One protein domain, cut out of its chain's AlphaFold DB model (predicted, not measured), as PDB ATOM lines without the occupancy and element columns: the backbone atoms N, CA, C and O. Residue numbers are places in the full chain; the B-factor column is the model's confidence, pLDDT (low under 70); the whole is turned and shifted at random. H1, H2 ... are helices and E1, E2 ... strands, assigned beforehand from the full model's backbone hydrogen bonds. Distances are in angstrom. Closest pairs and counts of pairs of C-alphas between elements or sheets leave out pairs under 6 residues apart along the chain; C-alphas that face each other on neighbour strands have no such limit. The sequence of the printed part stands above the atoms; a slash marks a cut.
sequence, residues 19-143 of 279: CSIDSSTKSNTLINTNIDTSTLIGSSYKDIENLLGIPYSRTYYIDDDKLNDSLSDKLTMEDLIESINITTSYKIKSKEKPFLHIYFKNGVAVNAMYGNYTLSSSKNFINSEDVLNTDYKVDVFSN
ATOM      1  N   CYS A  19     215.239 176.433 111.687       24.73
ATOM      2  CA  CYS A  19     214.698 176.937 110.435       24.73
ATOM      3  C   CYS A  19     213.494 176.185 109.857       24.73
ATOM      4  O   CYS A  19     213.470 174.969 109.693       24.73
ATOM      5  N   SER A  20     212.517 176.976 109.409       27.47
ATOM      6  CA  SER A  20     211.974 176.819 108.064       27.47
ATOM      7  C   SER A  20     213.019 176.148 107.170       27.47
ATOM      8  O   SER A  20     213.941 176.814 106.700       27.47
ATOM      9  N   ILE A  21     212.914 174.829 106.983       31.34
ATOM     10  CA  ILE A  21     213.648 174.130 105.936       31.34
ATOM     11  C   ILE A  21     213.004 174.648 104.667       31.34
ATOM     12  O   ILE A  21     212.037 174.094 104.141       31.34
ATOM     13  N   ASP A  22     213.492 175.806 104.243       25.45
ATOM     14  CA  ASP A  22     213.220 176.321 102.939       25.45
ATOM     15  C   ASP A  22     213.690 175.215 102.002       25.45
ATOM     16  O   ASP A  22     214.856 174.824 101.952       25.45
ATOM     17  N   SER A  23     212.712 174.606 101.349       26.92
ATOM     18  CA  SER A  23     212.826 173.474 100.427       26.92
ATOM     19  C   SER A  23     213.723 173.738  99.201       26.92
ATOM     20  O   SER A  23     213.617 173.048  98.187       26.92
ATOM     21  N   SER A  24     214.565 174.767  99.268       23.72
ATOM     22  CA  SER A  24     215.421 175.307  98.227       23.72
ATOM     23  C   SER A  24     216.900 174.922  98.398       23.72
ATOM     24  O   SER A  24     217.642 174.990  97.415       23.72
ATOM     25  N   THR A  25     217.355 174.418  99.553       30.81
ATOM     26  CA  THR A  25     218.786 174.119  99.771       30.81
ATOM     27  C   THR A  25     219.088 172.635  99.993       30.81
ATOM     28  O   THR A  25     218.919 172.043 101.053       30.81
ATOM     29  N   LYS A  26     219.596 172.027  98.915       34.91
ATOM     30  CA  LYS A  26     220.232 170.705  98.819       34.91
ATOM     31  C   LYS A  26     221.114 170.386 100.051       34.91
ATOM     32  O   LYS A  26     222.193 170.955 100.185       34.91
ATOM     33  N   SER A  27     220.754 169.403 100.882       41.44
ATOM     34  CA  SER A  27     221.610 168.936 102.002       41.44
ATOM     35  C   SER A  27     222.545 167.761 101.651       41.44
ATOM     36  O   SER A  27     223.230 167.212 102.509       41.44
ATOM     37  N   ASN A  28     222.643 167.400 100.367       43.97
ATOM     38  CA  ASN A  28     223.695 166.516  99.834       43.97
ATOM     39  C   ASN A  28     224.783 167.305  99.084       43.97
ATOM     40  O   ASN A  28     225.504 166.752  98.249       43.97
ATOM     41  N   THR A  29     224.888 168.610  99.337       52.28
ATOM     42  CA  THR A  29     225.904 169.444  98.700       52.28
ATOM     43  C   THR A  29     227.245 169.101  99.328       52.28
ATOM     44  O   THR A  29     227.549 169.538 100.432       52.28
ATOM     45  N   LEU A  30     228.038 168.266  98.650       58.69
ATOM     46  CA  LEU A  30     229.434 168.104  99.030       58.69
ATOM     47  C   LEU A  30     230.086 169.480  98.950       58.69
ATOM     48  O   LEU A  30     230.143 170.073  97.866       58.69
ATOM     49  N   ILE A  31     230.572 169.966 100.085       70.44
ATOM     50  CA  ILE A  31     231.281 171.236 100.127       70.44
ATOM     51  C   ILE A  31     232.582 171.045  99.348       70.44
ATOM     52  O   ILE A  31     233.315 170.065  99.516       70.44
ATOM     53  N   ASN A  32     232.779 171.936  98.380       59.78
ATOM     54  CA  ASN A  32     233.798 171.813  97.340       59.78
ATOM     55  C   ASN A  32     235.132 172.459  97.754       59.78
ATOM     56  O   ASN A  32     236.053 172.524  96.946       59.78
ATOM     57  N   THR A  33     235.214 172.987  98.975       61.44
ATOM     58  CA  THR A  33     236.260 173.908  99.413       61.44
ATOM     59  C   THR A  33     237.158 173.277 100.475       61.44
ATOM     60  O   THR A  33     236.687 172.767 101.488       61.44
ATOM     61  N   ASN A  34     238.475 173.366 100.255       66.81
ATOM     62  CA  ASN A  34     239.468 173.290 101.327       66.81
ATOM     63  C   ASN A  34     239.377 174.598 102.124       66.81
ATOM     64  O   ASN A  34     240.121 175.541 101.874       66.81
ATOM     65  N   ILE A  35     238.393 174.679 103.015       81.88
ATOM     66  CA  ILE A  35     238.238 175.784 103.960       81.88
ATOM     67  C   ILE A  35     239.405 175.734 104.938       81.88
ATOM     68  O   ILE A  35     239.691 174.674 105.505       81.88
ATOM     69  N   ASP A  36     240.060 176.869 105.142       86.94
ATOM     70  CA  ASP A  36     241.000 177.027 106.241       86.94
ATOM     71  C   ASP A  36     240.221 176.967 107.560       86.94
ATOM     72  O   ASP A  36     239.448 177.868 107.888       86.94
ATOM     73  N   THR A  37     240.397 175.882 108.312       90.75
ATOM     74  CA  THR A  37     239.645 175.632 109.546       90.75
ATOM     75  C   THR A  37     239.917 176.674 110.623       90.75
ATOM     76  O   THR A  37     239.062 176.870 111.481       90.75
ATOM     77  N   SER A  38     241.056 177.375 110.568       91.38
ATOM     78  CA  SER A  38     241.364 178.451 111.513       91.38
ATOM     79  C   SER A  38     240.403 179.636 111.372       91.38
ATOM     80  O   SER A  38     240.056 180.259 112.370       91.38
ATOM     81  N   THR A  39     239.890 179.881 110.161       91.62
ATOM     82  CA  THR A  39     238.940 180.969 109.878       91.62
ATOM     83  C   THR A  39     237.542 180.718 110.442       91.62
ATOM     84  O   THR A  39     236.753 181.649 110.561       91.62
ATOM     85  N   LEU A  40     237.231 179.470 110.802       93.62
ATOM     86  CA  LEU A  40     235.949 179.093 111.395       93.62
ATOM     87  C   LEU A  40     235.927 179.337 112.908       93.62
ATOM     88  O   LEU A  40     234.856 179.513 113.482       93.62
ATOM     89  N   ILE A  41     237.091 179.345 113.562       96.19
ATOM     90  CA  ILE A  41     237.192 179.498 115.016       96.19
ATOM     91  C   ILE A  41     236.733 180.899 115.432       96.19
ATOM     92  O   ILE A  41     237.120 181.898 114.834       96.19
ATOM     93  N   GLY A  42     235.892 180.966 116.464       95.69
ATOM     94  CA  GLY A  42     235.277 182.198 116.958       95.69
ATOM     95  C   GLY A  42     234.014 182.626 116.205       95.69
ATOM     96  O   GLY A  42     233.327 183.532 116.670       95.69
ATOM     97  N   SER A  43     233.673 181.980 115.085       95.38
ATOM     98  CA  SER A  43     232.425 182.258 114.365       95.38
ATOM     99  C   SER A  43     231.220 181.661 115.091       95.38
ATOM    100  O   SER A  43     231.325 180.608 115.733       95.38
ATOM    101  N   SER A  44     230.062 182.313 114.963       93.44
ATOM    102  CA  SER A  44     228.811 181.774 115.496       93.44
ATOM    103  C   SER A  44     228.341 180.563 114.684       93.44
ATOM    104  O   SER A  44     228.658 180.408 113.500       93.44
ATOM    105  N   TYR A  45     227.534 179.707 115.311       85.56
ATOM    106  CA  TYR A  45     226.874 178.589 114.639       85.56
ATOM    107  C   TYR A  45     226.075 179.052 113.413       85.56
ATOM    108  O   TYR A  45     226.177 178.451 112.344       85.56
ATOM    109  N   LYS A  46     225.337 180.161 113.545       83.81
ATOM    110  CA  LYS A  46     224.499 180.720 112.478       83.81
ATOM    111  C   LYS A  46     225.324 181.220 111.294       83.81
ATOM    112  O   LYS A  46     224.954 180.972 110.150       83.81
ATOM    113  N   ASP A  47     226.461 181.867 111.547       88.88
ATOM    114  CA  ASP A  47     227.361 182.323 110.478       88.88
ATOM    115  C   ASP A  47     227.945 181.143 109.698       88.88
ATOM    116  O   ASP A  47     228.004 181.168 108.468       88.88
ATOM    117  N   ILE A  48     228.321 180.075 110.404       88.56
ATOM    118  CA  ILE A  48     228.836 178.855 109.779       88.56
ATOM    119  C   ILE A  48     227.741 178.127 108.994       88.56
ATOM    120  O   ILE A  48     228.006 177.665 107.884       88.56
ATOM    121  N   GLU A  49     226.512 178.048 109.511       81.88
ATOM    122  CA  GLU A  49     225.383 177.477 108.769       81.88
ATOM    123  C   GLU A  49     225.050 178.305 107.519       81.88
ATOM    124  O   GLU A  49     224.818 177.735 106.456       81.88
ATOM    125  N   ASN A  50     225.121 179.636 107.587       82.12
ATOM    126  CA  ASN A  50     224.957 180.498 106.413       82.12
ATOM    127  C   ASN A  50     226.070 180.284 105.372       82.12
ATOM    128  O   ASN A  50     225.809 180.316 104.169       82.12
ATOM    129  N   LEU A  51     227.307 180.057 105.822       85.44
ATOM    130  CA  LEU A  51     228.471 179.856 104.958       85.44
ATOM    131  C   LEU A  51     228.489 178.468 104.297       85.44
ATOM    132  O   LEU A  51     228.809 178.342 103.114       85.44
ATOM    133  N   LEU A  52     228.206 177.419 105.071       82.62
ATOM    134  CA  LEU A  52     228.394 176.016 104.678       82.62
ATOM    135  C   LEU A  52     227.085 175.294 104.355       82.62
ATOM    136  O   LEU A  52     227.103 174.209 103.770       82.62
ATOM    137  N   GLY A  53     225.954 175.889 104.720       77.62
ATOM    138  CA  GLY A  53     224.648 175.255 104.702       77.62
ATOM    139  C   GLY A  53     224.436 174.310 105.885       77.62
ATOM    140  O   GLY A  53     225.138 174.335 106.900       77.62
ATOM    141  N   ILE A  54     223.446 173.434 105.724       73.06
ATOM    142  CA  ILE A  54     223.036 172.476 106.750       73.06
ATOM    143  C   ILE A  54     224.049 171.317 106.816       73.06
ATOM    144  O   ILE A  54     224.346 170.704 105.783       73.06
ATOM    145  N   PRO A  55     224.556 170.952 108.008       76.94
ATOM    146  CA  PRO A  55     225.489 169.840 108.158       76.94
ATOM    147  C   PRO A  55     224.863 168.477 107.830       76.94
ATOM    148  O   PRO A  55     223.660 168.240 107.970       76.94
ATOM    149  N   TYR A  56     225.717 167.522 107.455       78.69
ATOM    150  CA  TYR A  56     225.315 166.127 107.269       78.69
ATOM    151  C   TYR A  56     224.861 165.486 108.584       78.69
ATOM    152  O   TYR A  56     223.902 164.715 108.582       78.69
ATOM    153  N   SER A  57     225.524 165.798 109.696       79.50
ATOM    154  CA  SER A  57     225.082 165.375 111.023       79.50
ATOM    155  C   SER A  57     225.386 166.410 112.094       79.50
ATOM    156  O   SER A  57     226.283 167.244 111.938       79.50
ATOM    157  N   ARG A  58     224.616 166.341 113.180       82.12
ATOM    158  CA  ARG A  58     224.752 167.164 114.380       82.12
ATOM    159  C   ARG A  58     224.657 166.273 115.602       82.12
ATOM    160  O   ARG A  58     223.781 165.417 115.653       82.12
ATOM    161  N   THR A  59     225.525 166.494 116.571       85.44
ATOM    162  CA  THR A  59     225.459 165.863 117.881       85.44
ATOM    163  C   THR A  59     225.340 166.960 118.919       85.44
ATOM    164  O   THR A  59     226.228 167.805 119.022       85.44
ATOM    165  N   TYR A  60     224.243 166.944 119.664       81.38
ATOM    166  CA  TYR A  60     223.989 167.856 120.767       81.38
ATOM    167  C   TYR A  60     224.389 167.182 122.073       81.38
ATOM    168  O   TYR A  60     223.945 166.065 122.351       81.38
ATOM    169  N   TYR A  61     225.212 167.871 122.854       82.62
ATOM    170  CA  TYR A  61     225.597 167.490 124.203       82.62
ATOM    171  C   TYR A  61     225.018 168.526 125.145       82.62
ATOM    172  O   TYR A  61     225.389 169.699 125.090       82.62
ATOM    173  N   ILE A  62     224.092 168.105 125.983       75.75
ATOM    174  CA  ILE A  62     223.389 169.017 126.875       75.75
ATOM    175  C   ILE A  62     223.549 168.453 128.293       75.75
ATOM    176  O   ILE A  62     223.768 167.261 128.524       75.75
ATOM    177  N   ASP A  63     223.546 169.381 129.222       75.19
ATOM    178  CA  ASP A  63     223.798 169.193 130.638       75.19
ATOM    179  C   ASP A  63     222.583 169.794 131.331       75.19
ATOM    180  O   ASP A  63     222.253 170.962 131.089       75.19
ATOM    181  N   ASP A  64     221.880 168.968 132.099       67.69
ATOM    182  CA  ASP A  64     220.592 169.318 132.684       67.69
ATOM    183  C   ASP A  64     220.723 170.524 133.608       67.69
ATOM    184  O   ASP A  64     219.861 171.403 133.619       67.69
ATOM    185  N   ASP A  65     221.845 170.590 134.323       67.88
ATOM    186  CA  ASP A  65     222.139 171.621 135.309       67.88
ATOM    187  C   ASP A  65     222.541 172.953 134.653       67.88
ATOM    188  O   ASP A  65     222.441 174.011 135.279       67.88
ATOM    189  N   LYS A  66     222.985 172.938 133.387       64.69
ATOM    190  CA  LYS A  66     223.331 174.157 132.625       64.69
ATOM    191  C   LYS A  66     222.148 174.809 131.930       64.69
ATOM    192  O   LYS A  66     222.247 175.960 131.499       64.69
ATOM    193  N   LEU A  67     221.031 174.106 131.817       63.47
ATOM    194  CA  LEU A  67     219.790 174.674 131.314       63.47
ATOM    195  C   LEU A  67     219.142 175.462 132.456       63.47
ATOM    196  O   LEU A  67     218.297 174.949 133.179       63.47
ATOM    197  N   ASN A  68     219.604 176.699 132.659       50.38
ATOM    198  CA  ASN A  68     219.167 177.575 133.751       50.38
ATOM    199  C   ASN A  68     217.635 177.610 133.937       50.38
ATOM    200  O   ASN A  68     216.884 177.728 132.967       50.38
ATOM    201  N   ASP A  69     217.191 177.717 135.197       45.44
ATOM    202  CA  ASP A  69     215.801 178.022 135.592       45.44
ATOM    203  C   ASP A  69     215.248 179.328 134.961       45.44
ATOM    204  O   ASP A  69     214.041 179.564 134.962       45.44
ATOM    205  N   SER A  70     216.111 180.193 134.404       41.69
ATOM    206  CA  SER A  70     215.745 181.439 133.710       41.69
ATOM    207  C   SER A  70     215.207 181.242 132.287       41.69
ATOM    208  O   SER A  70     214.878 182.223 131.625       41.69
ATOM    209  N   LEU A  71     215.128 180.003 131.798       47.09
ATOM    210  CA  LEU A  71     214.588 179.646 130.479       47.09
ATOM    211  C   LEU A  71     213.052 179.504 130.486       47.09
ATOM    212  O   LEU A  71     212.475 178.793 129.661       47.09
ATOM    213  N   SER A  72     212.390 180.186 131.425       40.72
ATOM    214  CA  SER A  72     210.944 180.165 131.619       40.72
ATOM    215  C   SER A  72     210.199 180.675 130.377       40.72
ATOM    216  O   SER A  72     210.396 181.799 129.913       40.72
ATOM    217  N   ASP A  73     209.316 179.810 129.888       41.12
ATOM    218  CA  ASP A  73     208.171 180.027 129.000       41.12
ATOM    219  C   ASP A  73     208.406 180.123 127.486       41.12
ATOM    220  O   ASP A  73     207.450 179.883 126.758       41.12
ATOM    221  N   LYS A  74     209.607 180.417 126.956       48.22
ATOM    222  CA  LYS A  74     209.835 180.466 125.485       48.22
ATOM    223  C   LYS A  74     211.269 180.133 125.050       48.22
ATOM    224  O   LYS A  74     211.925 180.956 124.422       48.22
ATOM    225  N   LEU A  75     211.748 178.924 125.338       49.62
ATOM    226  CA  LEU A  75     213.020 178.440 124.789       49.62
ATOM    227  C   LEU A  75     212.910 178.233 123.266       49.62
ATOM    228  O   LEU A  75     212.114 177.416 122.797       49.62
ATOM    229  N   THR A  76     213.725 178.942 122.491       53.84
ATOM    230  CA  THR A  76     213.927 178.689 121.061       53.84
ATOM    231  C   THR A  76     215.138 177.783 120.832       53.84
ATOM    232  O   THR A  76     215.918 177.477 121.731       53.84
ATOM    233  N   MET A  77     215.324 177.329 119.596       58.81
ATOM    234  CA  MET A  77     216.525 176.567 119.244       58.81
ATOM    235  C   MET A  77     217.791 177.384 119.238       58.81
ATOM    236  O   MET A  77     218.864 176.826 119.433       58.81
ATOM    237  N   GLU A  78     217.665 178.672 118.923       61.81
ATOM    238  CA  GLU A  78     218.791 179.592 118.948       61.81
ATOM    239  C   GLU A  78     219.274 179.701 120.398       61.81
ATOM    240  O   GLU A  78     220.450 179.447 120.652       61.81
ATOM    241  N   ASP A  79     218.347 179.862 121.353       61.28
ATOM    242  CA  ASP A  79     218.660 179.867 122.789       61.28
ATOM    243  C   ASP A  79     219.348 178.572 123.236       61.28
ATOM    244  O   ASP A  79     220.308 178.596 124.009       61.28
ATOM    245  N   LEU A  80     218.893 177.420 122.732       66.88
ATOM    246  CA  LEU A  80     219.571 176.165 123.022       66.88
ATOM    247  C   LEU A  80     220.972 176.137 122.412       66.88
ATOM    248  O   LEU A  80     221.918 175.808 123.119       66.88
ATOM    249  N   ILE A  81     221.110 176.421 121.115       69.81
ATOM    250  CA  ILE A  81     222.392 176.345 120.404       69.81
ATOM    251  C   ILE A  81     223.453 177.190 121.112       69.81
ATOM    252  O   ILE A  81     224.607 176.770 121.217       69.81
ATOM    253  N   GLU A  82     223.046 178.338 121.643       77.06
ATOM    254  CA  GLU A  82     223.882 179.252 122.416       77.06
ATOM    255  C   GLU A  82     224.187 178.770 123.843       77.06
ATOM    256  O   GLU A  82     225.132 179.253 124.458       77.06
ATOM    257  N   SER A  83     223.460 177.782 124.360       74.25
ATOM    258  CA  SER A  83     223.589 177.293 125.741       74.25
ATOM    259  C   SER A  83     224.280 175.932 125.865       74.25
ATOM    260  O   SER A  83     224.514 175.465 126.981       74.25
ATOM    261  N   ILE A  84     224.577 175.261 124.746       79.44
ATOM    262  CA  ILE A  84     225.030 173.863 124.755       79.44
ATOM    263  C   ILE A  84     226.252 173.624 123.875       79.44
ATOM    264  O   ILE A  84     226.664 174.447 123.054       79.44
ATOM    265  N   ASN A  85     226.812 172.430 124.027       87.81
ATOM    266  CA  ASN A  85     227.922 171.946 123.229       87.81
ATOM    267  C   ASN A  85     227.397 171.191 122.001       87.81
ATOM    268  O   ASN A  85     226.518 170.333 122.114       87.81
ATOM    269  N   ILE A  86     227.947 171.478 120.819       87.00
ATOM    270  CA  ILE A  86     227.471 170.891 119.556       87.00
ATOM    271  C   ILE A  86     228.643 170.456 118.699       87.00
ATOM    272  O   ILE A  86     229.576 171.218 118.465       87.00
ATOM    273  N   THR A  87     228.561 169.258 118.138       91.00
ATOM    274  CA  THR A  87     229.436 168.847 117.044       91.00
ATOM    275  C   THR A  87     228.652 168.756 115.756       91.00
ATOM    276  O   THR A  87     227.603 168.128 115.694       91.00
ATOM    277  N   THR A  88     229.182 169.350 114.696       88.38
ATOM    278  CA  THR A  88     228.618 169.267 113.350       88.38
ATOM    279  C   THR A  88     229.603 168.575 112.421       88.38
ATOM    280  O   THR A  88     230.818 168.676 112.594       88.38
ATOM    281  N   SER A  89     229.081 167.838 111.442       89.00
ATOM    282  CA  SER A  89     229.895 167.187 110.416       89.00
ATOM    283  C   SER A  89     229.350 167.493 109.033       89.00
ATOM    284  O   SER A  89     228.173 167.273 108.750       89.00
ATOM    285  N   TYR A  90     230.231 167.930 108.147       86.19
ATOM    286  CA  TYR A  90     229.938 168.318 106.777       86.19
ATOM    287  C   TYR A  90     230.634 167.366 105.810       86.19
ATOM    288  O   TYR A  90     231.828 167.116 105.948       86.19
ATOM    289  N   LYS A  91     229.909 166.833 104.821       85.44
ATOM    290  CA  LYS A  91     230.513 165.995 103.773       85.44
ATOM    291  C   LYS A  91     231.321 166.864 102.811       85.44
ATOM    292  O   LYS A  91     230.787 167.821 102.251       85.44
ATOM    293  N   ILE A  92     232.566 166.478 102.552       84.56
ATOM    294  CA  ILE A  92     233.453 167.159 101.602       84.56
ATOM    295  C   ILE A  92     233.880 166.229 100.466       84.56
ATOM    296  O   ILE A  92     233.862 165.005 100.607       84.56
ATOM    297  N   LYS A  93     234.272 166.795  99.318       81.19
ATOM    298  CA  LYS A  93     234.753 166.021  98.152       81.19
ATOM    299  C   LYS A  93     236.191 165.514  98.329       81.19
ATOM    300  O   LYS A  93     237.038 165.732  97.470       81.19
ATOM    301  N   SER A  94     236.471 164.822  99.429       79.56
ATOM    302  CA  SER A  94     237.757 164.167  99.687       79.56
ATOM    303  C   SER A  94     237.539 162.691  99.998       79.56
ATOM    304  O   SER A  94     236.613 162.330 100.721       79.56
ATOM    305  N   LYS A  95     238.386 161.824  99.435       75.94
ATOM    306  CA  LYS A  95     238.348 160.381  99.717       75.94
ATOM    307  C   LYS A  95     239.081 160.021 101.011       75.94
ATOM    308  O   LYS A  95     238.681 159.072 101.672       75.94
ATOM    309  N   GLU A  96     240.131 160.761 101.362       80.94
ATOM    310  CA  GLU A  96     240.972 160.468 102.532       80.94
ATOM    311  C   GLU A  96     240.411 161.058 103.825       80.94
ATOM    312  O   GLU A  96     240.479 160.438 104.881       80.94
ATOM    313  N   LYS A  97     239.849 162.266 103.739       83.50
ATOM    314  CA  LYS A  97     239.228 162.969 104.863       83.50
ATOM    315  C   LYS A  97     237.839 163.421 104.429       83.50
ATOM    316  O   LYS A  97     237.689 164.566 104.029       83.50
ATOM    317  N   PRO A  98     236.839 162.530 104.414       85.88
ATOM    318  CA  PRO A  98     235.552 162.814 103.782       85.88
ATOM    319  C   PRO A  98     234.679 163.822 104.537       85.88
ATOM    320  O   PRO A  98     233.617 164.194 104.028       85.88
ATOM    321  N   PHE A  99     235.102 164.276 105.721       89.62
ATOM    322  CA  PHE A  99     234.336 165.205 106.540       89.62
ATOM    323  C   PHE A  99     235.161 166.387 107.046       89.62
ATOM    324  O   PHE A  99     236.329 166.238 107.408       89.62
ATOM    325  N   LEU A 100     234.506 167.545 107.115       91.88
ATOM    326  CA  LEU A 100     234.879 168.672 107.967       91.88
ATOM    327  C   LEU A 100     234.026 168.606 109.235       91.88
ATOM    328  O   LEU A 100     232.798 168.576 109.148       91.88
ATOM    329  N   HIS A 101     234.670 168.587 110.395       93.81
ATOM    330  CA  HIS A 101     234.013 168.611 111.696       93.81
ATOM    331  C   HIS A 101     234.202 169.969 112.353       93.81
ATOM    332  O   HIS A 101     235.303 170.514 112.297       93.81
ATOM    333  N   ILE A 102     233.158 170.486 113.001       94.38
ATOM    334  CA  ILE A 102     233.213 171.736 113.769       94.38
ATOM    335  C   ILE A 102     232.574 171.498 115.137       94.38
ATOM    336  O   ILE A 102     231.468 170.958 115.219       94.38
ATOM    337  N   TYR A 103     233.295 171.860 116.195       95.31
ATOM    338  CA  TYR A 103     232.851 171.782 117.578       95.31
ATOM    339  C   TYR A 103     232.557 173.188 118.091       95.31
ATOM    340  O   TYR A 103     233.400 174.086 118.014       95.31
ATOM    341  N   PHE A 104     231.348 173.347 118.608       91.81
ATOM    342  CA  PHE A 104     230.815 174.569 119.171       91.81
ATOM    343  C   PHE A 104     230.660 174.415 120.672       91.81
ATOM    344  O   PHE A 104     230.150 173.397 121.150       91.81
ATOM    345  N   LYS A 105     231.044 175.464 121.388       91.38
ATOM    346  CA  LYS A 105     230.752 175.645 122.801       91.38
ATOM    347  C   LYS A 105     229.898 176.891 122.928       91.38
ATOM    348  O   LYS A 105     230.358 177.973 122.568       91.38
ATOM    349  N   ASN A 106     228.668 176.720 123.404       87.31
ATOM    350  CA  ASN A 106     227.729 177.814 123.647       87.31
ATOM    351  C   ASN A 106     227.554 178.702 122.400       87.31
ATOM    352  O   ASN A 106     227.824 179.899 122.413       87.31
ATOM    353  N   GLY A 107     227.219 178.075 121.269       87.25
ATOM    354  CA  GLY A 107     226.995 178.758 119.991       87.25
ATOM    355  C   GLY A 107     228.245 179.224 119.233       87.25
ATOM    356  O   GLY A 107     228.116 179.621 118.076       87.25
ATOM    357  N   VAL A 108     229.451 179.137 119.810       94.31
ATOM    358  CA  VAL A 108     230.697 179.630 119.187       94.31
ATOM    359  C   VAL A 108     231.628 178.480 118.817       94.31
ATOM    360  O   VAL A 108     231.875 177.582 119.623       94.31
ATOM    361  N   ALA A 109     232.174 178.494 117.599       95.81
ATOM    362  CA  ALA A 109     233.115 177.478 117.137       95.81
ATOM    363  C   ALA A 109     234.459 177.586 117.875       95.81
ATOM    364  O   ALA A 109     235.138 178.609 117.812       95.81
ATOM    365  N   VAL A 110     234.872 176.504 118.535       95.19
ATOM    366  CA  VAL A 110     236.128 176.437 119.306       95.19
ATOM    367  C   VAL A 110     237.126 175.435 118.733       95.19
ATOM    368  O   VAL A 110     238.308 175.492 119.060       95.19
ATOM    369  N   ASN A 111     236.678 174.528 117.860       95.25
ATOM    370  CA  ASN A 111     237.560 173.621 117.130       95.25
ATOM    371  C   ASN A 111     236.972 173.267 115.756       95.25
ATOM    372  O   ASN A 111     235.756 173.145 115.607       95.25
ATOM    373  N   ALA A 112     237.831 173.063 114.760       94.44
ATOM    374  CA  ALA A 112     237.438 172.644 113.421       94.44
ATOM    375  C   ALA A 112     238.546 171.805 112.771       94.44
ATOM    376  O   ALA A 112     239.709 172.203 112.758       94.44
ATOM    377  N   MET A 113     238.200 170.633 112.231       92.50
ATOM    378  CA  MET A 113     239.192 169.702 111.687       92.50
ATOM    379  C   MET A 113     238.621 168.773 110.615       92.50
ATOM    380  O   MET A 113     237.489 168.299 110.706       92.50
ATOM    381  N   TYR A 114     239.447 168.453 109.619       91.06
ATOM    382  CA  TYR A 114     239.136 167.442 108.610       91.06
ATOM    383  C   TYR A 114     239.475 166.029 109.082       91.06
ATOM    384  O   TYR A 114     240.558 165.794 109.625       91.06
ATOM    385  N   GLY A 115     238.619 165.058 108.767       89.12
ATOM    386  CA  GLY A 115     238.894 163.658 109.065       89.12
ATOM    387  C   GLY A 115     237.829 162.673 108.599       89.12
ATOM    388  O   GLY A 115     236.975 162.969 107.763       89.12
ATOM    389  N   ASN A 116     237.929 161.463 109.146       89.25
ATOM    390  CA  ASN A 116     236.897 160.437 109.044       89.25
ATOM    391  C   ASN A 116     235.750 160.748 110.005       89.25
ATOM    392  O   ASN A 116     235.967 161.373 111.036       89.25
ATOM    393  N   TYR A 117     234.560 160.208 109.730       82.50
ATOM    394  CA  TYR A 117     233.355 160.491 110.518       82.50
ATOM    395  C   TYR A 117     233.529 160.289 112.036       82.50
ATOM    396  O   TYR A 117     233.005 161.064 112.834       82.50
ATOM    397  N   THR A 118     234.306 159.279 112.441       82.38
ATOM    398  CA  THR A 118     234.580 158.936 113.848       82.38
ATOM    399  C   THR A 118     235.401 159.983 114.602       82.38
ATOM    400  O   THR A 118     235.442 159.952 115.830       82.38
ATOM    401  N   LEU A 119     236.047 160.918 113.898       79.75
ATOM    402  CA  LEU A 119     236.825 161.989 114.516       79.75
ATOM    403  C   LEU A 119     235.942 162.926 115.347       79.75
ATOM    404  O   LEU A 119     236.395 163.406 116.388       79.75
ATOM    405  N   SER A 120     234.694 163.126 114.910       70.81
ATOM    406  CA  SER A 120     233.694 163.968 115.578       70.81
ATOM    407  C   SER A 120     233.532 163.655 117.063       70.81
ATOM    408  O   SER A 120     233.310 164.568 117.833       70.81
ATOM    409  N   SER A 121     233.702 162.401 117.483       72.56
ATOM    410  CA  SER A 121     233.560 161.974 118.880       72.56
ATOM    411  C   SER A 121     234.896 161.680 119.572       72.56
ATOM    412  O   SER A 121     234.923 161.050 120.628       72.56
ATOM    413  N   SER A 122     236.025 162.039 118.958       78.81
ATOM    414  CA  SER A 122     237.350 161.731 119.498       78.81
ATOM    415  C   SER A 122     237.801 162.765 120.535       78.81
ATOM    416  O   SER A 122     237.530 163.957 120.395       78.81
ATOM    417  N   LYS A 123     238.587 162.323 121.528       78.69
ATOM    418  CA  LYS A 123     239.215 163.209 122.532       78.69
ATOM    419  C   LYS A 123     240.177 164.239 121.927       78.69
ATOM    420  O   LYS A 123     240.485 165.241 122.556       78.69
ATOM    421  N   ASN A 124     240.660 163.981 120.712       78.69
ATOM    422  CA  ASN A 124     241.523 164.903 119.974       78.69
ATOM    423  C   ASN A 124     240.733 166.060 119.345       78.69
ATOM    424  O   ASN A 124     241.335 167.001 118.838       78.69
ATOM    425  N   PHE A 125     239.402 165.965 119.319       86.31
ATOM    426  CA  PHE A 125     238.528 166.951 118.699       86.31
ATOM    427  C   PHE A 125     237.643 167.663 119.724       86.31
ATOM    428  O   PHE A 125     237.572 168.891 119.716       86.31
ATOM    429  N   ILE A 126     237.028 166.905 120.632       84.75
ATOM    430  CA  ILE A 126     236.238 167.447 121.739       84.75
ATOM    431  C   ILE A 126     236.996 167.213 123.042       84.75
ATOM    432  O   ILE A 126     237.477 166.103 123.290       84.75
ATOM    433  N   ASN A 127     237.071 168.238 123.894       78.06
ATOM    434  CA  ASN A 127     237.584 168.063 125.245       78.06
ATOM    435  C   ASN A 127     236.680 167.079 126.004       78.06
ATOM    436  O   ASN A 127     235.468 167.269 126.091       78.06
ATOM    437  N   SER A 128     237.268 166.024 126.571       71.31
ATOM    438  CA  SER A 128     236.502 165.030 127.322       71.31
ATOM    439  C   SER A 128     235.760 165.627 128.513       71.31
ATOM    440  O   SER A 128     234.686 165.137 128.832       71.31
ATOM    441  N   GLU A 129     236.275 166.681 129.149       75.75
ATOM    442  CA  GLU A 129     235.598 167.331 130.284       75.75
ATOM    443  C   GLU A 129     234.287 168.014 129.873       75.75
ATOM    444  O   GLU A 129     233.313 167.993 130.623       75.75
ATOM    445  N   ASP A 130     234.230 168.552 128.653       73.31
ATOM    446  CA  ASP A 130     233.038 169.205 128.108       73.31
ATOM    447  C   ASP A 130     231.924 168.201 127.745       73.31
ATOM    448  O   ASP A 130     230.768 168.594 127.584       73.31
ATOM    449  N   VAL A 131     232.261 166.908 127.628       72.69
ATOM    450  CA  VAL A 131     231.331 165.806 127.310       72.69
ATOM    451  C   VAL A 131     231.011 164.952 128.538       72.69
ATOM    452  O   VAL A 131     229.904 164.442 128.663       72.69
ATOM    453  N   LEU A 132     231.957 164.778 129.463       67.06
ATOM    454  CA  LEU A 132     231.764 163.966 130.672       67.06
ATOM    455  C   LEU A 132     230.696 164.537 131.606       67.06
ATOM    456  O   LEU A 132     230.042 163.772 132.303       67.06
ATOM    457  N   ASN A 133     230.507 165.855 131.582       68.12
ATOM    458  CA  ASN A 133     229.500 166.551 132.379       68.12
ATOM    459  C   ASN A 133     228.148 166.669 131.653       68.12
ATOM    460  O   ASN A 133     227.379 167.561 131.965       68.12
ATOM    461  N   THR A 134     227.883 165.847 130.633       75.44
ATOM    462  CA  THR A 134     226.608 165.890 129.896       75.44
ATOM    463  C   THR A 134     225.745 164.704 130.285       75.44
ATOM    464  O   THR A 134     226.251 163.591 130.427       75.44
ATOM    465  N   ASP A 135     224.447 164.925 130.451       73.12
ATOM    466  CA  ASP A 135     223.514 163.879 130.874       73.12
ATOM    467  C   ASP A 135     223.024 163.053 129.686       73.12
ATOM    468  O   ASP A 135     222.882 161.821 129.757       73.12
ATOM    469  N   TYR A 136     222.826 163.723 128.550       74.88
ATOM    470  CA  TYR A 136     222.344 163.088 127.336       74.88
ATOM    471  C   TYR A 136     223.063 163.593 126.088       74.88
ATOM    472  O   TYR A 136     223.809 164.575 126.072       74.88
ATOM    473  N   LYS A 137     222.832 162.849 125.011       81.44
ATOM    474  CA  LYS A 137     223.388 163.072 123.689       81.44
ATOM    475  C   LYS A 137     222.313 162.824 122.644       81.44
ATOM    476  O   LYS A 137     221.680 161.763 122.662       81.44
ATOM    477  N   VAL A 138     222.149 163.759 121.712       78.56
ATOM    478  CA  VAL A 138     221.232 163.613 120.569       78.56
ATOM    479  C   VAL A 138     222.002 163.705 119.276       78.56
ATOM    480  O   VAL A 138     222.552 164.752 118.951       78.56
ATOM    481  N   ASP A 139     221.991 162.615 118.524       79.62
ATOM    482  CA  ASP A 139     222.544 162.546 117.185       79.62
ATOM    483  C   ASP A 139     221.426 162.756 116.162       79.62
ATOM    484  O   ASP A 139     220.435 162.025 116.137       79.62
ATOM    485  N   VAL A 140     221.607 163.742 115.292       74.94
ATOM    486  CA  VAL A 140     220.724 164.057 114.171       74.94
ATOM    487  C   VAL A 140     221.489 163.855 112.883       74.94
ATOM    488  O   VAL A 140     222.585 164.386 112.697       74.94
ATOM    489  N   PHE A 141     220.892 163.117 111.962       68.25
ATOM    490  CA  PHE A 141     221.480 162.819 110.674       68.25
ATOM    491  C   PHE A 141     220.578 163.282 109.545       68.25
ATOM    492  O   PHE A 141     219.373 163.034 109.528       68.25
ATOM    493  N   SER A 142     221.204 163.861 108.530       63.69
ATOM    494  CA  SER A 142     220.569 164.100 107.247       63.69
ATOM    495  C   SER A 142     220.411 162.763 106.509       63.69
ATOM    496  O   SER A 142     221.395 162.178 106.051       63.69
ATOM    497  N   ASN A 143     219.163 162.300 106.375       60.44
ATOM    498  CA  ASN A 143     218.734 161.216 105.481       60.44
ATOM    499  C   ASN A 143     219.411 159.848 105.727       60.44
ATOM    500  O   ASN A 143     220.124 159.338 104.858       60.44
TER     501      ASN A 143
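Overview. This is residues 19 to 143 of the 279 residues of an uncharacterized protein of Romboutsia sp. CE17 (UniProt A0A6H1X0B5). A twisted sheet of five antiparallel strands makes the core, with short helices over both of its faces: H1, H2 and H3 on one, H4 on the other, while H5 only grazes the sheet. Two long stretches with no named element, residues 19 to 36 before H1 and residues 63 to 76 between E1 and H3, run round the outside of this body, their C-alphas 15 to 21 A and 16 to 26 A from the mean of all C-alphas. The printed part has 125 residues, with five named helices and five named strands in the order H1 H2 E1 H3 E2 E3 E4 H4 H5 E5; the sheet runs E4 E3 E2 E1 E5, and the class is mixed, helices and strands. The whole is compact, with a radius of gyration of the C-alphas of 14.6 A and spans of 45 by 35 by 27 A.

Arrangement. Past residues 19 to 36 you come to H1, residues 37 to 40, on the sheet and only just over E4, residues 108 to 115, with 3 of its C-alphas there; the closest are those of Thr 37 and Ala 112, 5.4 A. H2, residues 45 to 52, is on the same face at a height of 8.2 A over the sheet; its closest C-alphas to E4 are those of Tyr 45 and Val 108, 6.0 A. E1, residues 57 to 62, is an inner strand, antiparallel to E5, residues 136 to 141, with N 58 and O 140 at 2.9 A. H3, residues 77 to 83, is close to H2 but not clearly touching, with the C-alphas of Tyr 45 and Ile 81 at 7.6 A. E2, residues 85 to 91, pairs with E1 through N 59 and O 87, 2.8 A. E2, E3, residues 99 to 105, and E4 form a meander, each strand the antiparallel neighbour of the one before; look at N 88 and O 102, 2.8 A, and N 101 and O 113, 2.9 A. H4, residues 117 to 121, is on the opposite face from H1, with the C-alphas of His 101 and Ser 120 the closest to E3, 6.1 A. H5, residues 128 to 132, only grazes the sheet with residues 130 to 132. In H2, H3 and H5 every O i to N i+4 pair is within hydrogen-bond range; in H4 it is 0 of 1, with 2 of 2 O i to N i+3 pairs, and H1 is too short for such a pair.

Along the chain. Find C-alpha 37 at (239.645, 175.632, 109.546), where H1 begins. H2 spans 10.4 A and E1 16.4 A. E2 spans 20.5 A, E3 19.7 A and E4 20.6 A. E5 spans 16.7 A and ends at C-alpha 141, (221.480, 162.819, 110.674).

Size, cuts and confidence. The farthest C-alphas are those of Ser 72 and Lys 95, 46.5 A. The printed part has no cut, and the link E1 to H3 is long. Mean pLDDT of the printed part is 74.0, with residues 19 to 30, 32 to 34, 64 to 81, 132 to 133 and 141 to 143 under 70.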